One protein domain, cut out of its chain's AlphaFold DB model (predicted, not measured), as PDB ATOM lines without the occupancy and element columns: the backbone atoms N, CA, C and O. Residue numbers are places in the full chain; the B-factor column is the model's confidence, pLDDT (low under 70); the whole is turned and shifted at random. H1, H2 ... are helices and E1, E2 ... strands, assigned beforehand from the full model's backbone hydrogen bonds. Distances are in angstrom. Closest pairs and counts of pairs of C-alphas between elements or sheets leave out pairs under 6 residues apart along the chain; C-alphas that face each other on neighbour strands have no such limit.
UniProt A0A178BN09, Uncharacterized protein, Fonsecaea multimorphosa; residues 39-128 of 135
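This is residues 39 to 128 of the 135 residues of an uncharacterized protein of Fonsecaea multimorphosa (UniProt A0A178BN09). A small compact body is made of a three-stranded antiparallel sheet with helix H1 over one face and two short helices, H2 and H3, packed on H1 and grazing the sheet; from this body the long helix H4 sticks out on a short arm, with residues 111 to 117 and 119 to 128 standing free. H4 makes much of the length of an elongated outline, 46 by 26 by 25 A, while the body without the free stretches spans 35 by 22 by 21 A. The printed part has 90 residues, with four named helices and three named strands in the order H1 E1 H2 H3 E2 E3 H4; the sheet runs E1 E3 E2, and the class is mixed, helices and strands. The whole is only just loose, close to compact, with a radius of gyration of the C-alphas of 15.0 A.

H1, residues 41 to 52, is on the sheet of E1, residues 63 to 67, E3, residues 101 to 106, and E2, residues 91 to 96. Its height over the sheet is 10.4 A, and it runs along the strands, at 13 degrees to E3 on the local plane; H1 and the sheet E1 E3 E2 are two layers, a helix on one face of a sheet. E1 and E3 are antiparallel, with N 64 and O 104 within hydrogen-bond range at 2.8 A. H2, residues 70 to 77, touches residues 41 to 45 of H1 at a shallow tilt of 15 degrees, the same way; the closest C-alphas, of Leu 41 and Ser 72, are 6.1 A apart. H3, residues 80 to 87, touches H1 at a steep tilt of 56 degrees, with the closest C-alphas, of Leu 48 and Asn 81, 5.7 A apart. H2 and H3 only graze the sheet. E1, H2 H3 and E2 form a split strand-helix-strand unit, two strands running the same way with E3 between them, and its crossover is right-handed. E2 and E3 are a hairpin, with N 94 and O 103 within range at 2.9 A. H4, residues 112 to 128, is not on the sheet and is apart from H1, H2 and H3. In H1, H2, H3 and H4 every O i to N i+4 pair is within hydrogen-bond range.

H1 begins at C-alpha 41 (-2.844, 17.026, -11.544) and is 16.2 A long. E1 measures 13.6 A, H2 10.6 A, H3 10.2 A, E2 16.6 A and E3 16.5 A. H4, 24.2 A, ends at C-alpha 128 (-40.132, 29.159, 1.914).

The C-alphas farthest apart, of Ser 98 and Arg 127, are 48.2 A apart. The printed part has no cut, and no link is long. The mean pLDDT of the printed part is 86.5; residues 109 to 111 are under 70.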
ATOM      1  N   ASP A  39       2.486  13.384 -14.464       84.31
ATOM      2  CA  ASP A  39       1.182  13.515 -13.830       84.31
ATOM      3  C   ASP A  39       0.672  14.962 -13.947       84.31
ATOM      4  O   ASP A  39       1.352  15.909 -13.545       84.31
ATOM      5  N   GLN A  40      -0.509  15.147 -14.542       91.62
ATOM      6  CA  GLN A  40      -1.029  16.468 -14.915       91.62
ATOM      7  C   GLN A  40      -1.987  17.056 -13.866       91.62
ATOM      8  O   GLN A  40      -2.817  17.903 -14.200       91.62
ATOM      9  N   LEU A  41      -1.887  16.642 -12.594       91.44
ATOM     10  CA  LEU A  41      -2.844  17.026 -11.544       91.44
ATOM     11  C   LEU A  41      -2.991  18.536 -11.407       91.44
ATOM     12  O   LEU A  41      -4.109  19.045 -11.376       91.44
ATOM     13  N   LEU A  42      -1.867  19.253 -11.390       90.06
ATOM     14  CA  LEU A  42      -1.867  20.711 -11.285       90.06
ATOM     15  C   LEU A  42      -2.618  21.366 -12.447       90.06
ATOM     16  O   LEU A  42      -3.383  22.298 -12.230       90.06
ATOM     17  N   GLN A  43      -2.445  20.853 -13.666       91.69
ATOM     18  CA  GLN A  43      -3.106  21.403 -14.848       91.69
ATOM     19  C   GLN A  43      -4.622  21.216 -14.775       91.69
ATOM     20  O   GLN A  43      -5.373  22.133 -15.099       91.69
ATOM     21  N   VAL A  44      -5.067  20.052 -14.297       90.88
ATOM     22  CA  VAL A  44      -6.489  19.791 -14.076       90.88
ATOM     23  C   VAL A  44      -7.054  20.711 -12.995       90.88
ATOM     24  O   VAL A  44      -8.096  21.325 -13.207       90.88
ATOM     25  N   GLN A  45      -6.355  20.867 -11.871       91.69
ATOM     26  CA  GLN A  45      -6.788  21.755 -10.789       91.69
ATOM     27  C   GLN A  45      -6.891  23.217 -11.232       91.69
ATOM     28  O   GLN A  45      -7.861  23.881 -10.884       91.69
ATOM     29  N   THR A  46      -5.953  23.707 -12.047       91.69
ATOM     30  CA  THR A  46      -6.031  25.065 -12.610       91.69
ATOM     31  C   THR A  46      -7.287  25.256 -13.458       91.69
ATOM     32  O   THR A  46      -7.985  26.255 -13.308       91.69
ATOM     33  N   ILE A  47      -7.628  24.279 -14.303       90.00
ATOM     34  CA  ILE A  47      -8.847  24.344 -15.121       90.00
ATOM     35  C   ILE A  47     -10.092  24.350 -14.235       90.00
ATOM     36  O   ILE A  47     -11.001  25.145 -14.466       90.00
ATOM     37  N   LEU A  48     -10.139  23.485 -13.219       91.12
ATOM     38  CA  LEU A  48     -11.256  23.452 -12.279       91.12
ATOM     39  C   LEU A  48     -11.414  24.784 -11.547       91.12
ATOM     40  O   LEU A  48     -12.533  25.262 -11.419       91.12
ATOM     41  N   GLU A  49     -10.320  25.405 -11.105       92.19
ATOM     42  CA  GLU A  49     -10.354  26.719 -10.462       92.19
ATOM     43  C   GLU A  49     -10.883  27.800 -11.415       92.19
ATOM     44  O   GLU A  49     -11.751  28.597 -11.045       92.19
ATOM     45  N   ASP A  50     -10.401  27.830 -12.657       90.56
ATOM     46  CA  ASP A  50     -10.814  28.818 -13.652       90.56
ATOM     47  C   ASP A  50     -12.293  28.679 -14.041       90.56
ATOM     48  O   ASP A  50     -12.978  29.689 -14.231       90.56
ATOM     49  N   VAL A  51     -12.810  27.450 -14.101       87.94
ATOM     50  CA  VAL A  51     -14.236  27.183 -14.339       87.94
ATOM     51  C   VAL A  51     -15.065  27.506 -13.093       87.94
ATOM     52  O   VAL A  51     -16.025  28.265 -13.182       87.94
ATOM     53  N   ALA A  52     -14.662  27.029 -11.913       88.44
ATOM     54  CA  ALA A  52     -15.356  27.267 -10.643       88.44
ATOM     55  C   ALA A  52     -15.492  28.761 -10.306       88.44
ATOM     56  O   ALA A  52     -16.520  29.199  -9.771       88.44
ATOM     57  N   SER A  53     -14.457  29.542 -10.631       88.25
ATOM     58  CA  SER A  53     -14.421  31.000 -10.470       88.25
ATOM     59  C   SER A  53     -15.136  31.766 -11.589       88.25
ATOM     60  O   SER A  53     -15.282  32.985 -11.491       88.25
ATOM     61  N   GLY A  54     -15.599  31.082 -12.641       82.88
ATOM     62  CA  GLY A  54     -16.297  31.679 -13.778       82.88
ATOM     63  C   GLY A  54     -15.398  32.493 -14.714       82.88
ATOM     64  O   GLY A  54     -15.913  33.237 -15.549       82.88
ATOM     65  N   LYS A  55     -14.066  32.379 -14.592       81.81
ATOM     66  CA  LYS A  55     -13.108  33.044 -15.492       81.81
ATOM     67  C   LYS A  55     -13.144  32.440 -16.891       81.81
ATOM     68  O   LYS A  55     -12.946  33.155 -17.871       81.81
ATOM     69  N   VAL A  56     -13.382  31.133 -16.977       82.75
ATOM     70  CA  VAL A  56     -13.407  30.382 -18.232       82.75
ATOM     71  C   VAL A  56     -14.732  29.645 -18.355       82.75
ATOM     72  O   VAL A  56     -15.103  28.861 -17.488       82.75
ATOM     73  N   HIS A  57     -15.429  29.869 -19.468       77.75
ATOM     74  CA  HIS A  57     -16.516  29.001 -19.911       77.75
ATOM     75  C   HIS A  57     -15.966  28.015 -20.932       77.75
ATOM     76  O   HIS A  57     -15.374  28.417 -21.937       77.75
ATOM     77  N   LEU A  58     -16.162  26.722 -20.679       80.38
ATOM     78  CA  LEU A  58     -15.723  25.692 -21.608       80.38
ATOM     79  C   LEU A  58     -16.729  25.569 -22.764       80.38
ATOM     80  O   LEU A  58     -17.938  25.529 -22.520       80.38
ATOM     81  N   PRO A  59     -16.259  25.504 -24.024       80.38
ATOM     82  CA  PRO A  59     -17.117  25.229 -25.166       80.38
ATOM     83  C   PRO A  59     -17.798  23.869 -25.010       80.38
ATOM     84  O   PRO A  59     -17.174  22.909 -24.568       80.38
ATOM     85  N   GLN A  60     -19.050  23.762 -25.449       77.06
ATOM     86  CA  GLN A  60     -19.849  22.541 -25.313       77.06
ATOM     87  C   GLN A  60     -19.236  21.304 -25.991       77.06
ATOM     88  O   GLN A  60     -19.398  20.187 -25.512       77.06
ATOM     89  N   GLU A  61     -18.511  21.504 -27.088       78.06
ATOM     90  CA  GLU A  61     -17.848  20.427 -27.834       78.06
ATOM     91  C   GLU A  61     -16.444  20.109 -27.301       78.06
ATOM     92  O   GLU A  61     -15.777  19.203 -27.800       78.06
ATOM     93  N   LEU A  62     -15.966  20.845 -26.291       83.81
ATOM     94  CA  LEU A  62     -14.614  20.677 -25.790       83.81
ATOM     95  C   LEU A  62     -14.499  19.399 -24.953       83.81
ATOM     96  O   LEU A  62     -15.168  19.220 -23.930       83.81
ATOM     97  N   VAL A  63     -13.575  18.543 -25.376       87.25
ATOM     98  CA  VAL A  63     -13.139  17.347 -24.660       87.25
ATOM     99  C   VAL A  63     -11.638  17.465 -24.441       87.25
ATOM    100  O   VAL A  63     -10.876  17.592 -25.395       87.25
ATOM    101  N   MET A  64     -11.212  17.425 -23.183       89.31
ATOM    102  CA  MET A  64      -9.806  17.476 -22.798       89.31
ATOM    103  C   MET A  64      -9.412  16.171 -22.114       89.31
ATOM    104  O   MET A  64     -10.143  15.674 -21.259       89.31
ATOM    105  N   GLY A  65      -8.259  15.623 -22.490       90.81
ATOM    106  CA  GLY A  65      -7.663  14.448 -21.860       90.81
ATOM    107  C   GLY A  65      -6.413  14.833 -21.074       90.81
ATOM    108  O   GLY A  65      -5.563  15.555 -21.593       90.81
ATOM    109  N   PHE A  66      -6.299  14.334 -19.848       90.81
ATOM    110  CA  PHE A  66      -5.163  14.544 -18.954       90.81
ATOM    111  C   PHE A  66      -4.679  13.211 -18.422       90.81
ATOM    112  O   PHE A  66      -5.483  12.395 -17.970       90.81
ATOM    113  N   THR A  67      -3.369  12.997 -18.425       92.44
ATOM    114  CA  THR A  67      -2.819  11.814 -17.770       92.44
ATOM    115  C   THR A  67      -2.731  12.054 -16.268       92.44
ATOM    116  O   THR A  67      -2.070  12.995 -15.821       92.44
ATOM    117  N   LEU A  68      -3.383  11.190 -15.495       91.25
ATOM    118  CA  LEU A  68      -3.342  11.175 -14.039       91.25
ATOM    119  C   LEU A  68      -3.116   9.760 -13.524       91.25
ATOM    120  O   LEU A  68      -3.843   8.825 -13.877       91.25
ATOM    121  N   CYS A  69      -2.140   9.614 -12.631       90.56
ATOM    122  CA  CYS A  69      -2.000   8.384 -11.873       90.56
ATOM    123  C   CYS A  69      -3.187   8.209 -10.912       90.56
ATOM    124  O   CYS A  69      -3.925   9.151 -10.602       90.56
ATOM    125  N   GLN A  70      -3.371   6.986 -10.420       89.75
ATOM    126  CA  GLN A  70      -4.501   6.652  -9.558       89.75
ATOM    127  C   GLN A  70      -4.519   7.478  -8.258       89.75
ATOM    128  O   GLN A  70      -5.580   7.947  -7.846       89.75
ATOM    129  N   ASP A  71      -3.359   7.712  -7.639       91.25
ATOM    130  CA  ASP A  71      -3.251   8.549  -6.438       91.25
ATOM    131  C   ASP A  71      -3.682   9.996  -6.705       91.25
ATOM    132  O   ASP A  71      -4.430  10.588  -5.924       91.25
ATOM    133  N   SER A  72      -3.255  10.570  -7.831       91.50
ATOM    134  CA  SER A  72      -3.644  11.924  -8.226       91.50
ATOM    135  C   SER A  72      -5.129  12.023  -8.561       91.50
ATOM    136  O   SER A  72      -5.765  13.002  -8.175       91.50
ATOM    137  N   TRP A  73      -5.711  11.001  -9.194       92.62
ATOM    138  CA  TRP A  73      -7.160  10.926  -9.384       92.62
ATOM    139  C   TRP A  73      -7.910  10.925  -8.047       92.62
ATOM    140  O   TRP A  73      -8.830  11.719  -7.867       92.62
ATOM    141  N   HIS A  74      -7.491  10.114  -7.073       91.88
ATOM    142  CA  HIS A  74      -8.122  10.101  -5.750       91.88
ATOM    143  C   HIS A  74      -8.010  11.444  -5.024       91.88
ATOM    144  O   HIS A  74      -8.965  11.879  -4.382       91.88
ATOM    145  N   ARG A  75      -6.877  12.139  -5.158       92.50
ATOM    146  CA  ARG A  75      -6.724  13.503  -4.634       92.50
ATOM    147  C   ARG A  75      -7.666  14.484  -5.324       92.50
ATOM    148  O   ARG A  75      -8.257  15.317  -4.648       92.50
ATOM    149  N   LEU A  76      -7.826  14.359  -6.640       92.06
ATOM    150  CA  LEU A  76      -8.722  15.200  -7.427       92.06
ATOM    151  C   LEU A  76     -10.198  14.979  -7.063       92.06
ATOM    152  O   LEU A  76     -10.965  15.933  -7.035       92.06
ATOM    153  N   GLN A  77     -10.597  13.749  -6.730       92.12
ATOM    154  CA  GLN A  77     -11.956  13.450  -6.262       92.12
ATOM    155  C   GLN A  77     -12.318  14.171  -4.956       92.12
ATOM    156  O   GLN A  77     -13.493  14.419  -4.709       92.12
ATOM    157  N   GLY A  78     -11.325  14.501  -4.126       91.19
ATOM    158  CA  GLY A  78     -11.508  15.306  -2.919       91.19
ATOM    159  C   GLY A  78     -11.413  16.817  -3.152       91.19
ATOM    160  O   GLY A  78     -11.450  17.571  -2.181       91.19
ATOM    161  N   ASP A  79     -11.236  17.270  -4.396       92.19
ATOM    162  CA  ASP A  79     -11.108  18.688  -4.716       92.19
ATOM    163  C   ASP A  79     -12.488  19.375  -4.691       92.19
ATOM    164  O   ASP A  79     -13.389  18.982  -5.443       92.19
ATOM    165  N   PRO A  80     -12.684  20.423  -3.869       90.31
ATOM    166  CA  PRO A  80     -13.976  21.094  -3.761       90.31
ATOM    167  C   PRO A  80     -14.389  21.802  -5.058       90.31
ATOM    168  O   PRO A  80     -15.581  21.994  -5.295       90.31
ATOM    169  N   ASN A  81     -13.438  22.182  -5.920       91.38
ATOM    170  CA  ASN A  81     -13.760  22.805  -7.203       91.38
ATOM    171  C   ASN A  81     -14.302  21.774  -8.192       91.38
ATOM    172  O   ASN A  81     -15.206  22.093  -8.960       91.38
ATOM    173  N   LEU A  82     -13.805  20.532  -8.142       91.00
ATOM    174  CA  LEU A  82     -14.374  19.445  -8.937       91.00
ATOM    175  C   LEU A  82     -15.835  19.218  -8.547       91.00
ATOM    176  O   LEU A  82     -16.705  19.191  -9.418       91.00
ATOM    177  N   GLU A  83     -16.105  19.089  -7.246       89.81
ATOM    178  CA  GLU A  83     -17.463  18.902  -6.731       89.81
ATOM    179  C   GLU A  83     -18.375  20.068  -7.131       89.81
ATOM    180  O   GLU A  83     -19.499  19.847  -7.584       89.81
ATOM    181  N   LEU A  84     -17.879  21.305  -7.042       89.38
ATOM    182  CA  LEU A  84     -18.634  22.491  -7.430       89.38
ATOM    183  C   LEU A  84     -18.967  22.505  -8.927       89.38
ATOM    184  O   LEU A  84     -20.125  22.719  -9.284       89.38
ATOM    185  N   CYS A  85     -17.988  22.267  -9.802       88.62
ATOM    186  CA  CYS A  85     -18.199  22.283 -11.250       88.62
ATOM    187  C   CYS A  85     -19.113  21.142 -11.717       88.62
ATOM    188  O   CYS A  85     -19.961  21.345 -12.587       88.62
ATOM    189  N   VAL A  86     -18.977  19.949 -11.129       87.44
ATOM    190  CA  VAL A  86     -19.870  18.814 -11.408       87.44
ATOM    191  C   VAL A  86     -21.272  19.089 -10.858       87.44
ATOM    192  O   VAL A  86     -22.257  18.878 -11.560       87.44
ATOM    193  N   GLY A  87     -21.384  19.631  -9.643       84.19
ATOM    194  CA  GLY A  87     -22.662  19.985  -9.019       84.19
ATOM    195  C   GLY A  87     -23.415  21.097  -9.757       84.19
ATOM    196  O   GLY A  87     -24.643  21.077  -9.819       84.19
ATOM    197  N   ARG A  88     -22.691  22.038 -10.373       83.94
ATOM    198  CA  ARG A  88     -23.249  23.057 -11.279       83.94
ATOM    199  C   ARG A  88     -23.517  22.540 -12.688       83.94
ATOM    200  O   ARG A  88     -24.066  23.278 -13.502       83.94
ATOM    201  N   ASN A  89     -23.157  21.289 -12.971       83.31
ATOM    202  CA  ASN A  89     -23.275  20.681 -14.288       83.31
ATOM    203  C   ASN A  89     -22.511  21.476 -15.371       83.31
ATOM    204  O   ASN A  89     -22.911  21.497 -16.531       83.31
ATOM    205  N   GLU A  90     -21.419  22.146 -14.982       84.19
ATOM    206  CA  GLU A  90     -20.500  22.873 -15.873       84.19
ATOM    207  C   GLU A  90     -19.493  21.913 -16.516       84.19
ATOM    208  O   GLU A  90     -19.009  22.148 -17.625       84.19
ATOM    209  N   LEU A  91     -19.202  20.808 -15.825       88.62
ATOM    210  CA  LEU A  91     -18.211  19.820 -16.216       88.62
ATOM    211  C   LEU A  91     -18.704  18.391 -15.997       88.62
ATOM    212  O   LEU A  91     -19.376  18.077 -15.019       88.62
ATOM    213  N   CYS A  92     -18.290  17.507 -16.897       88.75
ATOM    214  CA  CYS A  92     -18.368  16.061 -16.760       88.75
ATOM    215  C   CYS A  92     -16.951  15.498 -16.759       88.75
ATOM    216  O   CYS A  92     -16.189  15.732 -17.698       88.75
ATOM    217  N   VAL A  93     -16.603  14.739 -15.722       91.00
ATOM    218  CA  VAL A  93     -15.266  14.162 -15.570       91.00
ATOM    219  C   VAL A  93     -15.366  12.642 -15.513       91.00
ATOM    220  O   VAL A  93     -16.174  12.096 -14.765       91.00
ATOM    221  N   ALA A  94     -14.555  11.960 -16.315       91.88
ATOM    222  CA  ALA A  94     -14.461  10.505 -16.356       91.88
ATOM    223  C   ALA A  94     -13.001  10.074 -16.213       91.88
ATOM    224  O   ALA A  94     -12.119  10.721 -16.773       91.88
ATOM    225  N   TYR A  95     -12.748   8.976 -15.503       93.25
ATOM    226  CA  TYR A  95     -11.410   8.407 -15.352       93.25
ATOM    227  C   TYR A  95     -11.357   6.990 -15.912       93.25
ATOM    228  O   TYR A  95     -12.161   6.139 -15.530       93.25
ATOM    229  N   ASP A  96     -10.393   6.743 -16.794       92.00
ATOM    230  CA  ASP A  96     -10.024   5.416 -17.269       92.00
ATOM    231  C   ASP A  96      -8.712   4.988 -16.608       92.00
ATOM    232  O   ASP A  96      -7.625   5.436 -16.983       92.00
ATOM    233  N   ALA A  97      -8.819   4.101 -15.617       88.88
ATOM    234  CA  ALA A  97      -7.674   3.569 -14.884       88.88
ATOM    235  C   ALA A  97      -6.733   2.733 -15.770       88.88
ATOM    236  O   ALA A  97      -5.531   2.697 -15.518       88.88
ATOM    237  N   SER A  98      -7.253   2.102 -16.829       90.12
ATOM    238  CA  SER A  98      -6.455   1.283 -17.756       90.12
ATOM    239  C   SER A  98      -5.474   2.141 -18.547       90.12
ATOM    240  O   SER A  98      -4.393   1.684 -18.911       90.12
ATOM    241  N   LEU A  99      -5.866   3.392 -18.807       87.69
ATOM    242  CA  LEU A  99      -5.095   4.370 -19.568       87.69
ATOM    243  C   LEU A  99      -4.494   5.473 -18.691       87.69
ATOM    244  O   LEU A  99      -3.810   6.346 -19.218       87.69
ATOM    245  N   SER A 100      -4.750   5.454 -17.376       90.69
ATOM    246  CA  SER A 100      -4.426   6.565 -16.467       90.69
ATOM    247  C   SER A 100      -4.903   7.912 -17.022       90.69
ATOM    248  O   SER A 100      -4.206   8.920 -16.942       90.69
ATOM    249  N   LEU A 101      -6.089   7.926 -17.633       91.88
ATOM    250  CA  LEU A 101      -6.591   9.057 -18.406       91.88
ATOM    251  C   LEU A 101      -7.831   9.639 -17.740       91.88
ATOM    252  O   LEU A 101      -8.863   8.981 -17.632       91.88
ATOM    253  N   VAL A 102      -7.755  10.905 -17.350       93.12
ATOM    254  CA  VAL A 102      -8.920  11.703 -16.982       93.12
ATOM    255  C   VAL A 102      -9.395  12.474 -18.196       93.12
ATOM    256  O   VAL A 102      -8.640  13.205 -18.829       93.12
ATOM    257  N   THR A 103     -10.674  12.330 -18.503       92.19
ATOM    258  CA  THR A 103     -11.352  13.087 -19.547       92.19
ATOM    259  C   THR A 103     -12.275  14.105 -18.902       92.19
ATOM    260  O   THR A 103     -13.165  13.734 -18.138       92.19
ATOM    261  N   ILE A 104     -12.089  15.377 -19.238       91.25
ATOM    262  CA  ILE A 104     -12.950  16.488 -18.837       91.25
ATOM    263  C   ILE A 104     -13.728  16.939 -20.066       91.25
ATOM    264  O   ILE A 104     -13.147  17.225 -21.112       91.25
ATOM    265  N   LYS A 105     -15.047  16.997 -19.940       90.06
ATOM    266  CA  LYS A 105     -15.964  17.488 -20.968       90.06
ATOM    267  C   LYS A 105     -16.785  18.623 -20.392       90.06
ATOM    268  O   LYS A 105     -17.087  18.599 -19.198       90.06
ATOM    269  N   ALA A 106     -17.186  19.573 -21.229       85.19
ATOM    270  CA  ALA A 106     -18.233  20.503 -20.834       85.19
ATOM    271  C   ALA A 106     -19.490  19.722 -20.421       85.19
ATOM    272  O   ALA A 106     -19.815  18.677 -20.998       85.19
ATOM    273  N   GLY A 107     -20.168  20.208 -19.385       77.81
ATOM    274  CA  GLY A 107     -21.432  19.634 -18.958       77.81
ATOM    275  C   GLY A 107     -22.474  19.692 -20.082       77.81
ATOM    276  O   GLY A 107     -22.380  20.526 -20.992       77.81
ATOM    277  N   PRO A 108     -23.464  18.785 -20.068       73.38
ATOM    278  CA  PRO A 108     -24.493  18.774 -21.093       73.38
ATOM    279  C   PRO A 108     -25.232  20.119 -21.110       73.38
ATOM    280  O   PRO A 108     -25.381  20.740 -20.053       73.38
ATOM    281  N   PRO A 109     -25.734  20.563 -22.281       66.62
ATOM    282  CA  PRO A 109     -26.553  21.763 -22.349       66.62
ATOM    283  C   PRO A 109     -27.680  21.635 -21.338       66.62
ATOM    284  O   PRO A 109     -28.530  20.745 -21.440       66.62
ATOM    285  N   LEU A 110     -27.710  22.547 -20.373       65.06
ATOM    286  CA  LEU A 110     -28.934  22.820 -19.650       65.06
ATOM    287  C   LEU A 110     -29.900  23.369 -20.695       65.06
ATOM    288  O   LEU A 110     -29.791  24.519 -21.105       65.06
ATOM    289  N   ASN A 111     -30.802  22.514 -21.178       69.81
ATOM    290  CA  ASN A 111     -31.946  22.962 -21.961       69.81
ATOM    291  C   ASN A 111     -32.598  24.123 -21.190       69.81
ATOM    292  O   ASN A 111     -32.741  24.015 -19.969       69.81
ATOM    293  N   ASP A 112     -32.966  25.215 -21.866       72.81
ATOM    294  CA  ASP A 112     -33.534  26.413 -21.231       72.81
ATOM    295  C   ASP A 112     -34.657  26.068 -20.242       72.81
ATOM    296  O   ASP A 112     -34.747  26.645 -19.162       72.81
ATOM    297  N   MET A 113     -35.451  25.035 -20.546       73.75
ATOM    298  CA  MET A 113     -36.474  24.505 -19.643       73.75
ATOM    299  C   MET A 113     -35.912  23.980 -18.317       73.75
ATOM    300  O   MET A 113     -36.468  24.260 -17.259       73.75
ATOM    301  N   HIS A 114     -34.810  23.230 -18.349       73.38
ATOM    302  CA  HIS A 114     -34.163  22.719 -17.142       73.38
ATOM    303  C   HIS A 114     -33.624  23.878 -16.294       73.38
ATOM    304  O   HIS A 114     -33.811  23.888 -15.079       73.38
ATOM    305  N   ARG A 115     -33.050  24.903 -16.934       72.44
ATOM    306  CA  ARG A 115     -32.600  26.114 -16.244       72.44
ATOM    307  C   ARG A 115     -33.760  26.861 -15.577       72.44
ATOM    308  O   ARG A 115     -33.664  27.170 -14.393       72.44
ATOM    309  N   ILE A 116     -34.863  27.088 -16.296       80.56
ATOM    310  CA  ILE A 116     -36.064  27.752 -15.757       80.56
ATOM    311  C   ILE A 116     -36.625  26.975 -14.561       80.56
ATOM    312  O   ILE A 116     -36.979  27.570 -13.544       80.56
ATOM    313  N   ILE A 117     -36.683  25.643 -14.651       84.88
ATOM    314  CA  ILE A 117     -37.166  24.791 -13.556       84.88
ATOM    315  C   ILE A 117     -36.250  24.904 -12.333       84.88
ATOM    316  O   ILE A 117     -36.744  25.068 -11.219       84.88
ATOM    317  N   LEU A 118     -34.928  24.854 -12.514       80.69
ATOM    318  CA  LEU A 118     -33.973  24.975 -11.408       80.69
ATOM    319  C   LEU A 118     -34.005  26.366 -10.758       80.69
ATOM    320  O   LEU A 118     -33.962  26.462  -9.528       80.69
ATOM    321  N   GLU A 119     -34.126  27.436 -11.549       81.75
ATOM    322  CA  GLU A 119     -34.303  28.803 -11.043       81.75
ATOM    323  C   GLU A 119     -35.610  28.925 -10.245       81.75
ATOM    324  O   GLU A 119     -35.597  29.437  -9.125       81.75
ATOM    325  N   PHE A 120     -36.717  28.382 -10.765       87.56
ATOM    326  CA  PHE A 120     -38.002  28.362 -10.068       87.56
ATOM    327  C   PHE A 120     -37.925  27.610  -8.734       87.56
ATOM    328  O   PHE A 120     -38.357  28.137  -7.709       87.56
ATOM    329  N   LEU A 121     -37.346  26.405  -8.713       88.12
ATOM    330  CA  LEU A 121     -37.197  25.611  -7.488       88.12
ATOM    331  C   LEU A 121     -36.306  26.315  -6.456       88.12
ATOM    332  O   LEU A 121     -36.627  26.324  -5.266       88.12
ATOM    333  N   SER A 122     -35.226  26.955  -6.909       84.50
ATOM    334  CA  SER A 122     -34.321  27.725  -6.049       84.50
ATOM    335  C   SER A 122     -35.002  28.962  -5.453       84.50
ATOM    336  O   SER A 122     -34.816  29.269  -4.272       84.50
ATOM    337  N   ASP A 123     -35.810  29.675  -6.246       88.06
ATOM    338  CA  ASP A 123     -36.595  30.818  -5.773       88.06
ATOM    339  C   ASP A 123     -37.665  30.378  -4.766       88.06
ATOM    340  O   ASP A 123     -37.820  30.985  -3.704       88.06
ATOM    341  N   LEU A 124     -38.342  29.260  -5.035       88.50
ATOM    342  CA  LEU A 124     -39.347  28.690  -4.145       88.50
ATOM    343  C   LEU A 124     -38.727  28.297  -2.797       88.50
ATOM    344  O   LEU A 124     -39.220  28.724  -1.755       88.50
ATOM    345  N   GLN A 125     -37.584  27.602  -2.798       86.69
ATOM    346  CA  GLN A 125     -36.852  27.255  -1.577       86.69
ATOM    347  C   GLN A 125     -36.440  28.495  -0.770       86.69
ATOM    348  O   GLN A 125     -36.554  28.507   0.462       86.69
ATOM    349  N   ARG A 126     -35.968  29.552  -1.445       83.94
ATOM    350  CA  ARG A 126     -35.584  30.818  -0.807       83.94
ATOM    351  C   ARG A 126     -36.779  31.487  -0.137       83.94
ATOM    352  O   ARG A 126     -36.676  31.883   1.023       83.94
ATOM    353  N   ARG A 127     -37.913  31.572  -0.836       83.81
ATOM    354  CA  ARG A 127     -39.154  32.141  -0.296       83.81
ATOM    355  C   ARG A 127     -39.653  31.342   0.896       83.81
ATOM    356  O   ARG A 127     -39.899  31.937   1.937       83.81
ATOM    357  N   THR A 128     -39.706  30.015   0.799       84.12
ATOM    358  CA  THR A 128     -40.132  29.159   1.914       84.12
ATOM    359  C   THR A 128     -39.241  29.352   3.139       84.12
ATOM    360  O   THR A 128     -39.752  29.543   4.239       84.12
TER     361      THR A 128